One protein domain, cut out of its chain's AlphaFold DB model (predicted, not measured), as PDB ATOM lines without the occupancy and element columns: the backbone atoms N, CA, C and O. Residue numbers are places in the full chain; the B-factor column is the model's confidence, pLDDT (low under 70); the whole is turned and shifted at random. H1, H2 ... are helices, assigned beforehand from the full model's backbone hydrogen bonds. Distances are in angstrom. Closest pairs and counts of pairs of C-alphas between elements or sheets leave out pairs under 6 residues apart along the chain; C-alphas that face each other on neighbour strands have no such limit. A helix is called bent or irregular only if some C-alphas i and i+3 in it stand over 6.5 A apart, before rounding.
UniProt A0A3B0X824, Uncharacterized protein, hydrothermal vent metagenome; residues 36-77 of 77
ATOM      1  N   ASP A  36     226.127 178.556 176.460       83.94
ATOM      2  CA  ASP A  36     225.285 179.681 176.864       83.94
ATOM      3  C   ASP A  36     225.922 180.348 178.087       83.94
ATOM      4  O   ASP A  36     225.920 179.812 179.194       83.94
ATOM      5  N   ILE A  37     226.462 181.551 177.895       84.81
ATOM      6  CA  ILE A  37     227.115 182.333 178.951       84.81
ATOM      7  C   ILE A  37     226.191 182.616 180.148       84.81
ATOM      8  O   ILE A  37     226.662 182.905 181.248       84.81
ATOM      9  N   ASN A  38     224.873 182.526 179.959       91.38
ATOM     10  CA  ASN A  38     223.887 182.726 181.013       91.38
ATOM     11  C   ASN A  38     223.508 181.436 181.742       91.38
ATOM     12  O   ASN A  38     222.780 181.527 182.733       91.38
ATOM     13  N   VAL A  39     223.987 180.265 181.308       91.19
ATOM     14  CA  VAL A  39     223.600 178.965 181.877       91.19
ATOM     15  C   VAL A  39     223.807 178.941 183.392       91.19
ATOM     16  O   VAL A  39     222.873 178.657 184.138       91.19
ATOM     17  N   GLU A  40     224.973 179.378 183.870       92.62
ATOM     18  CA  GLU A  40     225.299 179.443 185.299       92.62
ATOM     19  C   GLU A  40     224.357 180.375 186.068       92.62
ATOM     20  O   GLU A  40     223.857 180.050 187.147       92.62
ATOM     21  N   LYS A  41     224.046 181.536 185.486       95.50
ATOM     22  CA  LYS A  41     223.121 182.501 186.087       95.50
ATOM     23  C   LYS A  41     221.710 181.920 186.201       95.50
ATOM     24  O   LYS A  41     221.059 182.107 187.229       95.50
ATOM     25  N   LEU A  42     221.242 181.227 185.164       96.12
ATOM     26  CA  LEU A  42     219.926 180.591 185.144       96.12
ATOM     27  C   LEU A  42     219.847 179.437 186.153       96.12
ATOM     28  O   LEU A  42     218.865 179.348 186.889       96.12
ATOM     29  N   TRP A  43     220.895 178.615 186.269       95.88
ATOM     30  CA  TRP A  43     220.976 177.556 187.283       95.88
ATOM     31  C   TRP A  43     220.965 178.103 188.710       95.88
ATOM     32  O   TRP A  43     220.245 177.576 189.560       95.88
ATOM     33  N   LEU A  44     221.705 179.183 188.979       97.75
ATOM     34  CA  LEU A  44     221.686 179.852 190.283       97.75
ATOM     35  C   LEU A  44     220.290 180.383 190.627       97.75
ATOM     36  O   LEU A  44     219.811 180.196 191.749       97.75
ATOM     37  N   GLN A  45     219.621 181.020 189.662       98.06
ATOM     38  CA  GLN A  45     218.259 181.514 189.841       98.06
ATOM     39  C   GLN A  45     217.285 180.367 190.148       98.06
ATOM     40  O   GLN A  45     216.512 180.460 191.104       98.06
ATOM     41  N   GLU A  46     217.344 179.279 189.384       97.56
ATOM     42  CA  GLU A  46     216.485 178.110 189.582       97.56
ATOM     43  C   GLU A  46     216.728 177.449 190.947       97.56
ATOM     44  O   GLU A  46     215.779 177.135 191.668       97.56
ATOM     45  N   ALA A  47     217.991 177.292 191.356       97.44
ATOM     46  CA  ALA A  47     218.340 176.742 192.663       97.44
ATOM     47  C   ALA A  47     217.746 177.579 193.809       97.44
ATOM     48  O   ALA A  47     217.170 177.027 194.754       97.44
ATOM     49  N   GLN A  48     217.820 178.910 193.703       98.19
ATOM     50  CA  GLN A  48     217.257 179.823 194.694       98.19
ATOM     51  C   GLN A  48     215.724 179.736 194.757       98.19
ATOM     52  O   GLN A  48     215.158 179.710 195.856       98.19
ATOM     53  N   ILE A  49     215.053 179.658 193.601       97.69
ATOM     54  CA  ILE A  49     213.594 179.492 193.516       97.69
ATOM     55  C   ILE A  49     213.178 178.173 194.172       97.69
ATOM     56  O   ILE A  49     212.332 178.177 195.067       97.69
ATOM     57  N   ARG A  50     213.815 177.054 193.804       96.38
ATOM     58  CA  ARG A  50     213.497 175.730 194.364       96.38
ATOM     59  C   ARG A  50     213.703 175.668 195.868       96.38
ATOM     60  O   ARG A  50     212.874 175.102 196.577       96.38
ATOM     61  N   TYR A  51     214.784 176.262 196.363       96.38
ATOM     62  CA  TYR A  51     215.039 176.325 197.797       96.38
ATOM     63  C   TYR A  51     213.964 177.137 198.533       96.38
ATOM     64  O   TYR A  51     213.466 176.700 199.572       96.38
ATOM     65  N   SER A  52     213.565 178.290 197.989       97.81
ATOM     66  CA  SER A  52     212.504 179.125 198.565       97.81
ATOM     67  C   SER A  52     211.149 178.414 198.570       97.81
ATOM     68  O   SER A  52     210.438 178.420 199.579       97.81
ATOM     69  N   ASP A  53     210.795 177.756 197.469       97.88
ATOM     70  CA  ASP A  53     209.557 176.988 197.352       97.88
ATOM     71  C   ASP A  53     209.531 175.812 198.341       97.88
ATOM     72  O   ASP A  53     208.499 175.548 198.962       97.88
ATOM     73  N   LEU A  54     210.670 175.139 198.546       96.19
ATOM     74  CA  LEU A  54     210.793 174.070 199.539       96.19
ATOM     75  C   LEU A  54     210.646 174.617 200.962       96.19
ATOM     76  O   LEU A  54     209.877 174.086 201.759       96.19
ATOM     77  N   LYS A  55     211.358 175.703 201.277       96.75
ATOM     78  CA  LYS A  55     211.357 176.321 202.609       96.75
ATOM     79  C   LYS A  55     209.993 176.898 202.988       96.75
ATOM     80  O   LYS A  55     209.616 176.844 204.154       96.75
ATOM     81  N   SER A  56     209.262 177.445 202.019       97.25
ATOM     82  CA  SER A  56     207.901 177.967 202.218       97.25
ATOM     83  C   SER A  56     206.831 176.873 202.290       97.25
ATOM     84  O   SER A  56     205.690 177.166 202.637       97.25
ATOM     85  N   GLY A  57     207.170 175.621 201.962       96.12
ATOM     86  CA  GLY A  57     206.217 174.513 201.892       96.12
ATOM     87  C   GLY A  57     205.310 174.549 200.657       96.12
ATOM     88  O   GLY A  57     204.376 173.751 200.571       96.12
ATOM     89  N   LYS A  58     205.581 175.439 199.691       97.12
ATOM     90  CA  LYS A  58     204.883 175.480 198.396       97.12
ATOM     91  C   LYS A  58     205.089 174.185 197.609       97.12
ATOM     92  O   LYS A  58     204.176 173.743 196.916       97.12
ATOM     93  N   ILE A  59     206.258 173.557 197.749       95.62
ATOM     94  CA  ILE A  59     206.529 172.205 197.246       95.62
ATOM     95  C   ILE A  59     206.793 171.242 198.404       95.62
ATOM     96  O   ILE A  59     207.374 171.615 199.425       95.62
ATOM     97  N   LYS A  60     206.384 169.981 198.236       93.19
ATOM     98  CA  LYS A  60     206.648 168.901 199.196       93.19
ATOM     99  C   LYS A  60     207.816 168.052 198.711       93.19
ATOM    100  O   LYS A  60     207.819 167.607 197.566       93.19
ATOM    101  N   SER A  61     208.781 167.803 199.589       93.00
ATOM    102  CA  SER A  61     209.827 166.813 199.337       93.00
ATOM    103  C   SER A  61     209.270 165.394 199.433       93.00
ATOM    104  O   SER A  61     208.390 165.130 200.253       93.00
ATOM    105  N   ILE A  62     209.854 164.479 198.664       95.00
ATOM    106  CA  ILE A  62     209.670 163.035 198.834       95.00
ATOM    107  C   ILE A  62     210.892 162.427 199.540       95.00
ATOM    108  O   ILE A  62     211.983 163.007 199.477       95.00
ATOM    109  N   PRO A  63     210.753 161.271 200.208       96.81
ATOM    110  CA  PRO A  63     211.890 160.537 200.746       96.81
ATOM    111  C   PRO A  63     212.932 160.210 199.670       96.81
ATOM    112  O   PRO A  63     212.600 159.847 198.541       96.81
ATOM    113  N   ALA A  64     214.213 160.268 200.039       96.19
ATOM    114  CA  ALA A  64     215.309 159.986 199.111       96.19
ATOM    115  C   ALA A  64     215.236 158.568 198.512       96.19
ATOM    116  O   ALA A  64     215.573 158.371 197.346       96.19
ATOM    117  N   SER A  65     214.764 157.584 199.281       97.62
ATOM    118  CA  SER A  65     214.560 156.211 198.806       97.62
ATOM    119  C   SER A  65     213.549 156.131 197.661       97.62
ATOM    120  O   SER A  65     213.788 155.415 196.691       97.62
ATOM    121  N   GLU A  66     212.455 156.889 197.748       97.62
ATOM    122  CA  GLU A  66     211.418 156.959 196.717       97.62
ATOM    123  C   GLU A  66     211.949 157.645 195.453       97.62
ATOM    124  O   GLU A  66     211.808 157.108 194.354       97.62
ATOM    125  N   ALA A  67     212.660 158.768 195.613       96.12
ATOM    126  CA  ALA A  67     213.302 159.471 194.503       96.12
ATOM    127  C   ALA A  67     214.294 158.569 193.742       96.12
ATOM    128  O   ALA A  67     214.268 158.494 192.511       96.12
ATOM    129  N   LEU A  68     215.147 157.838 194.470       96.50
ATOM    130  CA  LEU A  68     216.124 156.921 193.879       96.50
ATOM    131  C   LEU A  68     215.462 155.710 193.212       96.50
ATOM    132  O   LEU A  68     215.908 155.282 192.145       96.50
ATOM    133  N   ALA A  69     214.408 155.153 193.813       96.69
ATOM    134  CA  ALA A  69     213.653 154.051 193.222       96.69
ATOM    135  C   ALA A  69     212.998 154.471 191.895       96.69
ATOM    136  O   ALA A  69     213.091 153.740 190.907       96.69
ATOM    137  N   PHE A  70     212.409 155.670 191.848       95.38
ATOM    138  CA  PHE A  70     211.835 156.237 190.630       95.38
ATOM    139  C   PHE A  70     212.887 156.481 189.540       95.38
ATOM    140  O   PHE A  70     212.667 156.135 188.383       95.38
ATOM    141  N   ALA A  71     214.053 157.035 189.884       95.88
ATOM    142  CA  ALA A  71     215.122 157.239 188.907       95.88
ATOM    143  C   ALA A  71     215.572 155.908 188.280       95.88
ATOM    144  O   ALA A  71     215.656 155.788 187.060       95.88
ATOM    145  N   ARG A  72     215.784 154.874 189.106       95.44
ATOM    146  CA  ARG A  72     216.223 153.546 188.648       95.44
ATOM    147  C   ARG A  72     215.201 152.843 187.759       95.44
ATOM    148  O   ARG A  72     215.600 152.185 186.805       95.44
ATOM    149  N   SER A  73     213.904 152.984 188.034       94.88
ATOM    150  CA  SER A  73     212.862 152.346 187.216       94.88
ATOM    151  C   SER A  73     212.787 152.897 185.787       94.88
ATOM    152  O   SER A  73     212.275 152.217 184.901       94.88
ATOM    153  N   ASN A  74     213.330 154.095 185.544       91.50
ATOM    154  CA  ASN A  74     213.382 154.715 184.219       91.50
ATOM    155  C   ASN A  74     214.696 154.457 183.461       91.50
ATOM    156  O   ASN A  74     214.780 154.826 182.299       91.50
ATOM    157  N   LEU A  75     215.696 153.811 184.073       86.62
ATOM    158  CA  LEU A  75     216.946 153.441 183.386       86.62
ATOM    159  C   LEU A  75     216.822 152.168 182.533       86.62
ATOM    160  O   LEU A  75     217.679 151.911 181.698       86.62
ATOM    161  N   ASN A  76     215.775 151.372 182.764       65.81
ATOM    162  CA  ASN A  76     215.546 150.084 182.099       65.81
ATOM    163  C   ASN A  76     214.384 150.127 181.085       65.81
ATOM    164  O   ASN A  76     213.884 149.070 180.696       65.81
ATOM    165  N   LYS A  77     213.913 151.325 180.726       55.66
ATOM    166  CA  LYS A  77     212.952 151.552 179.637       55.66
ATOM    167  C   LYS A  77     213.705 151.990 178.392       55.66
ATOM    168  O   LYS A  77     213.269 151.580 177.299       55.66
TER     169      LYS A  77
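This is residues 36 to 77 of the 77 residues of an uncharacterized protein of hydrothermal vent metagenome (UniProt A0A3B0X824). The printed part is an open arch of two helices: H1 is the longer leg, residues 56 to 63 make the span across, and H2 is the shorter leg, which comes back from the far end of that span. The two legs do not pack on each other and the space between them is empty. The printed part has 42 residues with two named helices, H1 then H2 along the chain, and no named strand; its class is all helix. It is extended, with a radius of gyration of the C-alphas of 14.2 A, and flat, with spans of 34 by 30 by 11 A.

Residues 36 to 38 come before H1. H1 holds residues 39 to 55, 24.2 A from first to last C-alpha, and begins with C-alpha 39 at (223.600, 178.965, 181.877). Its last C-alpha, that of Lys 55, is at (211.357, 176.321, 202.609). H2 holds residues 64 to 73, 14.3 A long, and ends with C-alpha 73 at (212.862, 152.346, 187.216). Residues 74 to 77 follow it.

H1 and H2 are apart: no C-alpha of the one is within 8 A of the other. The 8 residues between them, 56 to 63, form a short link. Neither helix is bent. In both H1 and H2, every O i to N i+4 pair is within hydrogen-bond range. Residues 36 to 49, of which 39 to 49 belong to H1, stand free, with no C-alpha 8 or more apart along the chain within 10 A. Residues 60 to 77, of which 64 to 73 belong to H2, stand free by the same measure.

The two C-alphas farthest apart, those of Ser 56 and Asn 76, are 35.2 A apart. The printed part has no cut and ends at Lys 77, the chain's last residue. The mean pLDDT of the printed part is 93.5, and residues 76 to 77 are under 70.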